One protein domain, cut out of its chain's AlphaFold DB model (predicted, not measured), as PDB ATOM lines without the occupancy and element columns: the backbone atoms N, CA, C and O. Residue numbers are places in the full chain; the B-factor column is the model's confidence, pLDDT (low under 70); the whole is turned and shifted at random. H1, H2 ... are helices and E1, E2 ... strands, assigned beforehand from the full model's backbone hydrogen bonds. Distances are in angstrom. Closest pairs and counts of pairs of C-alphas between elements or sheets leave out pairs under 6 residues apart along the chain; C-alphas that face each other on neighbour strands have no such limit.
ATOM      1  N   CYS A  31     340.911 624.389 453.243       89.31
ATOM      2  CA  CYS A  31     341.153 623.141 453.951       89.31
ATOM      3  C   CYS A  31     339.907 622.245 453.833       89.31
ATOM      4  O   CYS A  31     338.804 622.691 454.155       89.31
ATOM      5  N   ALA A  32     340.037 620.999 453.359       75.19
ATOM      6  CA  ALA A  32     338.869 620.150 453.096       75.19
ATOM      7  C   ALA A  32     338.021 619.926 454.372       75.19
ATOM      8  O   ALA A  32     338.541 619.539 455.413       75.19
ATOM      9  N   GLY A  33     336.719 620.219 454.305       72.25
ATOM     10  CA  GLY A  33     335.819 620.256 455.472       72.25
ATOM     11  C   GLY A  33     335.536 621.662 456.026       72.25
ATOM     12  O   GLY A  33     334.535 621.846 456.709       72.25
ATOM     13  N   GLN A  34     336.330 622.676 455.665       72.81
ATOM     14  CA  GLN A  34     336.023 624.095 455.891       72.81
ATOM     15  C   GLN A  34     336.076 624.864 454.564       72.81
ATOM     16  O   GLN A  34     337.023 625.589 454.277       72.81
ATOM     17  N   LEU A  35     335.035 624.682 453.743       74.88
ATOM     18  CA  LEU A  35     334.923 625.281 452.404       74.88
ATOM     19  C   LEU A  35     334.860 626.821 452.428       74.88
ATOM     20  O   LEU A  35     335.328 627.468 451.494       74.88
ATOM     21  N   ASP A  36     334.311 627.396 453.500       82.19
ATOM     22  CA  ASP A  36     333.998 628.828 453.598       82.19
ATOM     23  C   ASP A  36     335.173 629.701 454.084       82.19
ATOM     24  O   ASP A  36     335.082 630.931 454.063       82.19
ATOM     25  N   SER A  37     336.277 629.097 454.542       79.75
ATOM     26  CA  SER A  37     337.403 629.817 455.153       79.75
ATOM     27  C   SER A  37     338.749 629.465 454.527       79.75
ATOM     28  O   SER A  37     339.189 628.317 454.528       79.75
ATOM     29  N   ALA A  38     339.453 630.496 454.053       87.19
ATOM     30  CA  ALA A  38     340.842 630.378 453.635       87.19
ATOM     31  C   ALA A  38     341.759 630.233 454.862       87.19
ATOM     32  O   ALA A  38     341.696 631.037 455.793       87.19
ATOM     33  N   CYS A  39     342.632 629.231 454.851       90.12
ATOM     34  CA  CYS A  39     343.505 628.901 455.972       90.12
ATOM     35  C   CYS A  39     344.673 629.909 456.017       90.12
ATOM     36  O   CYS A  39     345.552 629.863 455.157       90.12
ATOM     37  N   GLU A  40     344.699 630.833 456.991       89.56
ATOM     38  CA  GLU A  40     345.686 631.938 457.048       89.56
ATOM     39  C   GLU A  40     347.143 631.439 457.071       89.56
ATOM     40  O   GLU A  40     348.026 632.019 456.438       89.56
ATOM     41  N   THR A  41     347.380 630.318 457.751       90.38
ATOM     42  CA  THR A  41     348.663 629.600 457.821       90.38
ATOM     43  C   THR A  41     349.039 628.860 456.537       90.38
ATOM     44  O   THR A  41     350.193 628.473 456.389       90.38
ATOM     45  N   ARG A  42     348.080 628.634 455.626       92.50
ATOM     46  CA  ARG A  42     348.120 627.622 454.549       92.50
ATOM     47  C   ARG A  42     348.324 626.182 455.038       92.50
ATOM     48  O   ARG A  42     348.686 625.319 454.245       92.50
ATOM     49  N   LEU A  43     348.083 625.916 456.322       94.38
ATOM     50  CA  LEU A  43     348.148 624.576 456.889       94.38
ATOM     51  C   LEU A  43     346.736 624.073 457.201       94.38
ATOM     52  O   LEU A  43     345.936 624.741 457.863       94.38
ATOM     53  N   CYS A  44     346.452 622.867 456.729       95.44
ATOM     54  CA  CYS A  44     345.380 622.032 457.246       95.44
ATOM     55  C   CYS A  44     345.795 621.413 458.582       95.44
ATOM     56  O   CYS A  44     346.983 621.142 458.788       95.44
ATOM     57  N   TYR A  45     344.818 621.068 459.418       95.44
ATOM     58  CA  TYR A  45     345.006 620.078 460.474       95.44
ATOM     59  C   TYR A  45     343.834 619.100 460.554       95.44
ATOM     60  O   TYR A  45     342.683 619.479 460.329       95.44
ATOM     61  N   ASP A  46     344.162 617.882 460.975       95.62
ATOM     62  CA  ASP A  46     343.251 616.967 461.661       95.62
ATOM     63  C   ASP A  46     343.707 616.827 463.113       95.62
ATOM     64  O   ASP A  46     344.905 616.691 463.362       95.62
ATOM     65  N   ALA A  47     342.788 616.809 464.072       95.69
ATOM     66  CA  ALA A  47     343.073 616.555 465.480       95.69
ATOM     67  C   ALA A  47     342.177 615.446 466.039       95.69
ATOM     68  O   ALA A  47     340.991 615.414 465.726       95.69
ATOM     69  N   ILE A  48     342.718 614.584 466.906       96.56
ATOM     70  CA  ILE A  48     341.926 613.753 467.833       96.56
ATOM     71  C   ILE A  48     341.945 614.427 469.203       96.56
ATOM     72  O   ILE A  48     343.020 614.629 469.766       96.56
ATOM     73  N   ASP A  49     340.779 614.732 469.770       96.62
ATOM     74  CA  ASP A  49     340.663 615.160 471.167       96.62
ATOM     75  C   ASP A  49     340.668 613.936 472.097       96.62
ATOM     76  O   ASP A  49     339.734 613.134 472.070       96.62
ATOM     77  N   LEU A  50     341.701 613.780 472.935       95.56
ATOM     78  CA  LEU A  50     341.864 612.582 473.775       95.56
ATOM     79  C   LEU A  50     340.834 612.462 474.911       95.56
ATOM     80  O   LEU A  50     340.767 611.418 475.557       95.56
ATOM     81  N   LYS A  51     340.052 613.512 475.192       96.44
ATOM     82  CA  LYS A  51     339.016 613.510 476.241       96.44
ATOM     83  C   LYS A  51     337.623 613.250 475.684       96.44
ATOM     84  O   LYS A  51     336.758 612.795 476.426       96.44
ATOM     85  N   GLN A  52     337.403 613.583 474.414       96.38
ATOM     86  CA  GLN A  52     336.107 613.453 473.740       96.38
ATOM     87  C   GLN A  52     336.075 612.292 472.734       96.38
ATOM     88  O   GLN A  52     334.996 611.902 472.305       96.38
ATOM     89  N   ASP A  53     337.242 611.762 472.347       93.81
ATOM     90  CA  ASP A  53     337.442 610.797 471.249       93.81
ATOM     91  C   ASP A  53     336.878 611.279 469.893       93.81
ATOM     92  O   ASP A  53     336.605 610.500 468.983       93.81
ATOM     93  N   THR A  54     336.712 612.599 469.748       95.69
ATOM     94  CA  THR A  54     336.208 613.257 468.537       95.69
ATOM     95  C   THR A  54     337.347 613.701 467.630       95.69
ATOM     96  O   THR A  54     338.337 614.263 468.109       95.69
ATOM     97  N   ILE A  55     337.153 613.560 466.317       93.88
ATOM     98  CA  ILE A  55     338.032 614.150 465.304       93.88
ATOM     99  C   ILE A  55     337.547 615.550 464.921       93.88
ATOM    100  O   ILE A  55     336.353 615.775 464.729       93.88
ATOM    101  N   GLN A  56     338.487 616.486 464.799       94.19
ATOM    102  CA  GLN A  56     338.252 617.860 464.358       94.19
ATOM    103  C   GLN A  56     339.208 618.188 463.209       94.19
ATOM    104  O   GLN A  56     340.422 618.089 463.368       94.19
ATOM    105  N   SER A  57     338.662 618.589 462.061       94.12
ATOM    106  CA  SER A  57     339.421 618.877 460.838       94.12
ATOM    107  C   SER A  57     339.177 620.319 460.393       94.12
ATOM    108  O   SER A  57     338.028 620.761 460.352       94.12
ATOM    109  N   GLY A  58     340.222 621.073 460.031       94.38
ATOM    110  CA  GLY A  58     340.028 622.464 459.604       94.38
ATOM    111  C   GLY A  58     341.280 623.251 459.216       94.38
ATOM    112  O   GLY A  58     342.347 622.697 458.947       94.38
ATOM    113  N   CYS A  59     341.116 624.573 459.164       94.94
ATOM    114  CA  CYS A  59     342.173 625.563 459.000       94.94
ATOM    115  C   CYS A  59     343.001 625.669 460.283       94.94
ATOM    116  O   CYS A  59     342.465 626.028 461.333       94.94
ATOM    117  N   ALA A  60     344.305 625.405 460.220       93.50
ATOM    118  CA  ALA A  60     345.136 625.474 461.414       93.50
ATOM    119  C   ALA A  60     345.407 626.922 461.832       93.50
ATOM    120  O   ALA A  60     345.877 627.732 461.027       93.50
ATOM    121  N   ASN A  61     345.190 627.237 463.111       94.00
ATOM    122  CA  ASN A  61     345.679 628.486 463.687       94.00
ATOM    123  C   ASN A  61     347.213 628.478 463.749       94.00
ATOM    124  O   ASN A  61     347.836 627.431 463.922       94.00
ATOM    125  N   LYS A  62     347.830 629.662 463.686       91.69
ATOM    126  CA  LYS A  62     349.296 629.827 463.684       91.69
ATOM    127  C   LYS A  62     349.995 629.335 464.963       91.69
ATOM    128  O   LYS A  62     351.199 629.116 464.962       91.69
ATOM    129  N   GLU A  63     349.233 629.157 466.039       92.81
ATOM    130  CA  GLU A  63     349.682 628.582 467.314       92.81
ATOM    131  C   GLU A  63     349.432 627.060 467.402       92.81
ATOM    132  O   GLU A  63     350.070 626.384 468.204       92.81
ATOM    133  N   GLN A  64     348.532 626.515 466.570       93.06
ATOM    134  CA  GLN A  64     348.239 625.078 466.478       93.06
ATOM    135  C   GLN A  64     349.126 624.360 465.458       93.06
ATOM    136  O   GLN A  64     349.453 623.203 465.683       93.06
ATOM    137  N   CYS A  65     349.518 625.021 464.363       94.88
ATOM    138  CA  CYS A  65     350.468 624.493 463.385       94.88
ATOM    139  C   CYS A  65     351.475 625.574 462.978       94.88
ATOM    140  O   CYS A  65     351.109 626.576 462.362       94.88
ATOM    141  N   ILE A  66     352.746 625.330 463.304       92.62
ATOM    142  CA  ILE A  66     353.894 626.126 462.847       92.62
ATOM    143  C   ILE A  66     354.517 625.465 461.604       92.62
ATOM    144  O   ILE A  66     354.862 626.153 460.649       92.62
ATOM    145  N   GLU A  67     354.590 624.130 461.604       93.38
ATOM    146  CA  GLU A  67     355.211 623.282 460.579       93.38
ATOM    147  C   GLU A  67     354.327 622.043 460.299       93.38
ATOM    148  O   GLU A  67     353.515 621.662 461.154       93.38
ATOM    149  N   PRO A  68     354.442 621.392 459.123       94.44
ATOM    150  CA  PRO A  68     353.790 620.109 458.857       94.44
ATOM    151  C   PRO A  68     354.374 618.986 459.731       94.44
ATOM    152  O   PRO A  68     355.583 618.793 459.799       94.44
ATOM    153  N   GLY A  69     353.514 618.198 460.377       94.56
ATOM    154  CA  GLY A  69     353.931 617.189 461.357       94.56
ATOM    155  C   GLY A  69     352.749 616.630 462.146       94.56
ATOM    156  O   GLY A  69     351.602 616.929 461.826       94.56
ATOM    157  N   CYS A  70     353.007 615.815 463.173       95.38
ATOM    158  CA  CYS A  70     351.990 615.441 464.161       95.38
ATOM    159  C   CYS A  70     352.553 615.551 465.582       95.38
ATOM    160  O   CYS A  70     353.663 615.083 465.833       95.38
ATOM    161  N   PHE A  71     351.800 616.153 466.499       95.25
ATOM    162  CA  PHE A  71     352.224 616.423 467.876       95.25
ATOM    163  C   PHE A  71     351.026 616.632 468.813       95.25
ATOM    164  O   PHE A  71     349.897 616.857 468.378       95.25
ATOM    165  N   MET A  72     351.277 616.576 470.122       95.94
ATOM    166  CA  MET A  72     350.278 616.907 471.138       95.94
ATOM    167  C   MET A  72     350.180 618.420 471.359       95.94
ATOM    168  O   MET A  72     351.190 619.092 471.564       95.94
ATOM    169  N   HIS A  73     348.957 618.945 471.384       96.12
ATOM    170  CA  HIS A  73     348.641 620.340 471.679       96.12
ATOM    171  C   HIS A  73     347.336 620.400 472.489       96.12
ATOM    172  O   HIS A  73     346.292 619.971 472.008       96.12
ATOM    173  N   ASN A  74     347.380 620.926 473.720       94.19
ATOM    174  CA  ASN A  74     346.213 621.081 474.611       94.19
ATOM    175  C   ASN A  74     345.351 619.805 474.777       94.19
ATOM    176  O   ASN A  74     344.128 619.854 474.682       94.19
ATOM    177  N   ASP A  75     346.000 618.665 475.032       95.56
ATOM    178  CA  ASP A  75     345.391 617.325 475.148       95.56
ATOM    179  C   ASP A  75     344.722 616.788 473.862       95.56
ATOM    180  O   ASP A  75     344.033 615.768 473.895       95.56
ATOM    181  N   GLN A  76     344.980 617.421 472.715       96.75
ATOM    182  CA  GLN A  76     344.598 616.943 471.387       96.75
ATOM    183  C   GLN A  76     345.841 616.486 470.605       96.75
ATOM    184  O   GLN A  76     346.891 617.131 470.664       96.75
ATOM    185  N   PHE A  77     345.735 615.390 469.856       96.50
ATOM    186  CA  PHE A  77     346.777 614.924 468.938       96.50
ATOM    187  C   PHE A  77     346.542 615.533 467.556       96.50
ATOM    188  O   PHE A  77     345.659 615.084 466.825       96.50
ATOM    189  N   VAL A  78     347.305 616.574 467.224       96.00
ATOM    190  CA  VAL A  78     347.139 617.407 466.027       96.00
ATOM    191  C   VAL A  78     348.123 616.967 464.946       96.00
ATOM    192  O   VAL A  78     349.318 616.857 465.195       96.00
ATOM    193  N   CYS A  79     347.629 616.747 463.730       96.00
ATOM    194  CA  CYS A  79     348.388 616.399 462.535       96.00
ATOM    195  C   CYS A  79     348.237 617.486 461.458       96.00
ATOM    196  O   CYS A  79     347.258 617.502 460.712       96.00
ATOM    197  N   CYS A  80     349.243 618.347 461.337       95.94
ATOM    198  CA  CYS A  80     349.336 619.441 460.372       95.94
ATOM    199  C   CYS A  80     349.803 618.960 458.980       95.94
ATOM    200  O   CYS A  80     350.695 618.110 458.891       95.94
ATOM    201  N   CYS A  81     349.288 619.539 457.887       94.38
ATOM    202  CA  CYS A  81     349.879 619.392 456.544       94.38
ATOM    203  C   CYS A  81     349.788 620.665 455.689       94.38
ATOM    204  O   CYS A  81     348.813 621.407 455.764       94.38
ATOM    205  N   GLU A  82     350.736 620.807 454.759       92.56
ATOM    206  CA  GLU A  82     350.763 621.818 453.685       92.56
ATOM    207  C   GLU A  82     349.837 621.510 452.492       92.56
ATOM    208  O   GLU A  82     349.690 622.331 451.593       92.56
ATOM    209  N   ASN A  83     349.223 620.322 452.451       86.25
ATOM    210  CA  ASN A  83     348.312 619.917 451.379       86.25
ATOM    211  C   ASN A  83     346.846 620.074 451.819       86.25
ATOM    212  O   ASN A  83     346.519 619.648 452.929       86.25
ATOM    213  N   PRO A  84     345.940 620.577 450.950       73.69
ATOM    214  CA  PRO A  84     344.536 620.837 451.300       73.69
ATOM    215  C   PRO A  84     343.748 619.552 451.619       73.69
ATOM    216  O   PRO A  84     342.665 619.595 452.199       73.69
ATOM    217  N   ILE A  85     344.331 618.404 451.250       69.44
ATOM    218  CA  ILE A  85     343.844 617.038 451.463       69.44
ATOM    219  C   ILE A  85     344.530 616.375 452.680       69.44
ATOM    220  O   ILE A  85     344.646 615.154 452.741       69.44
ATOM    221  N   CYS A  86     345.009 617.148 453.665       67.81
ATOM    222  CA  CYS A  86     345.374 616.581 454.973       67.81
ATOM    223  C   CYS A  86     344.157 615.860 455.568       67.81
ATOM    224  O   CYS A  86     344.236 614.672 455.871       67.81
ATOM    225  N   ASN A  87     343.018 616.561 455.537       60.12
ATOM    226  CA  ASN A  87     341.714 616.200 456.092       60.12
ATOM    227  C   ASN A  87     341.000 615.057 455.331       60.12
ATOM    228  O   ASN A  87     339.785 614.895 455.408       60.12
ATOM    229  N   GLY A  88     341.755 614.285 454.543       59.78
ATOM    230  CA  GLY A  88     341.356 612.996 453.977       59.78
ATOM    231  C   GLY A  88     341.969 611.799 454.715       59.78
ATOM    232  O   GLY A  88     341.748 610.657 454.308       59.78
ATOM    233  N   LYS A  89     342.759 612.019 455.778       73.19
ATOM    234  CA  LYS A  89     343.258 610.935 456.632       73.19
ATOM    235  C   LYS A  89     342.085 610.303 457.369       73.19
ATOM    236  O   LYS A  89     341.422 610.949 458.172       73.19
ATOM    237  N   SER A  90     341.859 609.016 457.126       86.38
ATOM    238  CA  SER A  90     340.860 608.268 457.877       86.38
ATOM    239  C   SER A  90     341.170 608.300 459.374       86.38
ATOM    240  O   SER A  90     342.331 608.257 459.789       86.38
ATOM    241  N   GLU A  91     340.117 608.279 460.184       89.94
ATOM    242  CA  GLU A  91     340.177 608.124 461.638       89.94
ATOM    243  C   GLU A  91     341.169 607.041 462.083       89.94
ATOM    244  O   GLU A  91     341.989 607.259 462.970       89.94
ATOM    245  N   SER A  92     341.156 605.891 461.407       91.38
ATOM    246  CA  SER A  92     342.077 604.779 461.652       91.38
ATOM    247  C   SER A  92     343.559 605.144 461.492       91.38
ATOM    248  O   SER A  92     344.391 604.607 462.219       91.38
ATOM    249  N   LEU A  93     343.908 606.059 460.583       91.00
ATOM    250  CA  LEU A  93     345.284 606.508 460.356       91.00
ATOM    251  C   LEU A  93     345.706 607.561 461.389       91.00
ATOM    252  O   LEU A  93     346.852 607.543 461.837       91.00
ATOM    253  N   LEU A  94     344.785 608.426 461.820       92.88
ATOM    254  CA  LEU A  94     345.015 609.357 462.930       92.88
ATOM    255  C   LEU A  94     345.172 608.599 464.258       92.88
ATOM    256  O   LEU A  94     346.174 608.796 464.942       92.88
ATOM    257  N   ARG A  95     344.269 607.657 464.568       94.69
ATOM    258  CA  ARG A  95     344.366 606.765 465.740       94.69
ATOM    259  C   ARG A  95     345.632 605.898 465.687       94.69
ATOM    260  O   ARG A  95     346.288 605.727 466.707       94.69
ATOM    261  N   SER A  96     346.037 605.408 464.510       94.62
ATOM    262  CA  SER A  96     347.302 604.673 464.335       94.62
ATOM    263  C   SER A  96     348.537 605.552 464.575       94.62
ATOM    264  O   SER A  96     349.449 605.129 465.282       94.62
ATOM    265  N   ARG A  97     348.569 606.788 464.054       92.56
ATOM    266  CA  ARG A  97     349.656 607.743 464.343       92.56
ATOM    267  C   ARG A  97     349.703 608.144 465.814       92.56
ATOM    268  O   ARG A  97     350.795 608.246 466.356       92.56
ATOM    269  N   LEU A  98     348.547 608.311 466.456       95.38
ATOM    270  CA  LEU A  98     348.447 608.525 467.898       95.38
ATOM    271  C   LEU A  98     349.057 607.345 468.666       95.38
ATOM    272  O   LEU A  98     349.906 607.574 469.520       95.38
ATOM    273  N   MET A  99     348.712 606.097 468.322       94.56
ATOM    274  CA  MET A  99     349.304 604.908 468.953       94.56
ATOM    275  C   MET A  99     350.836 604.898 468.838       94.56
ATOM    276  O   MET A  99     351.504 604.781 469.863       94.56
ATOM    277  N   MET A 100     351.388 605.108 467.635       91.38
ATOM    278  CA  MET A 100     352.846 605.153 467.402       91.38
ATOM    279  C   MET A 100     353.541 606.375 468.043       91.38
ATOM    280  O   MET A 100     354.751 606.376 468.259       91.38
ATOM    281  N   TRP A 101     352.793 607.438 468.355       92.88
ATOM    282  CA  TRP A 101     353.300 608.553 469.155       92.88
ATOM    283  C   TRP A 101     353.322 608.187 470.647       92.88
ATOM    284  O   TRP A 101     354.329 608.398 471.319       92.88
ATOM    285  N   THR A 102     352.253 607.565 471.158       92.19
ATOM    286  CA  THR A 102     352.148 607.125 472.564       92.19
ATOM    287  C   THR A 102     353.031 605.928 472.925       92.19
ATOM    288  O   THR A 102     353.343 605.757 474.100       92.19
ATOM    289  N   SER A 103     353.462 605.117 471.953       93.75
ATOM    290  CA  SER A 103     354.437 604.034 472.162       93.75
ATOM    291  C   SER A 103     355.869 604.542 472.368       93.75
ATOM    292  O   SER A 103     356.725 603.782 472.815       93.75
ATOM    293  N   GLY A 104     356.141 605.812 472.047       86.31
ATOM    294  CA  GLY A 104     357.483 606.398 472.053       86.31
ATOM    295  C   GLY A 104     358.292 606.146 470.773       86.31
ATOM    296  O   GLY A 104     359.385 606.690 470.625       86.31
TER     297      GLY A 104
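This is residues 31 to 104 of the 1126 residues of an uncharacterized protein of Anisakis simplex (UniProt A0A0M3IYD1). Two hairpins side by side, E2 with E3 and E4 with E5, make a strongly twisted sheet of four strands, and one helix, H1, packs across one face of it. A short strand, E1, lies off one end of the sheet, with Gln 34 close to Gly 58 of E3. The printed part has 74 residues, with five named strands and then one named helix along the chain; the sheet's order is E3, E2, E5, E4, all antiparallel, and the class is mixed. It is compact, with a radius of gyration of the C-alphas of 11.4 A, yet elongated, spanning 34 by 21 by 20 A.

E1 is residues 34 to 38, beginning at C-alpha 34 (336.023, 624.095, 455.891). E2 is residues 44 to 49, 16.2 A long, and E3 is residues 55 to 59, 13.7 A. E4 is residues 69 to 73, 12.0 A, and E5 is residues 76 to 81, 15.9 A. H1, residues 91 to 102, is 16.2 A long and ends at C-alpha 102 (352.148, 607.125, 472.564).

Inner strands E2 and E5 are antiparallel at 165 degrees, with N 79 and O 46 2.7 A apart, within hydrogen-bond range. In the hairpin E2 and E3, N 47 and O 56 are 2.8 A apart; in the hairpin E4 and E5, N 73 and O 76 are 2.8 A apart. H1 is on the sheet at a height of 9.3 A, over E2, E5 and, only just, E4, with 3 C-alphas falling on it. It runs across the strands, at 72 degrees to E2 on the local plane. Its closest C-alphas to E5 are those of Leu 98 and Phe 77, 6.7 A apart. Every O i to N i+4 pair of H1 is within hydrogen-bond range. E1 pairs with no named strand and is apart from H1.

The farthest C-alphas, Asp 36 and Gly 104, are 37.4 A apart. The printed part has no cut and no long link. Residues 85 to 88 have pLDDT under 70.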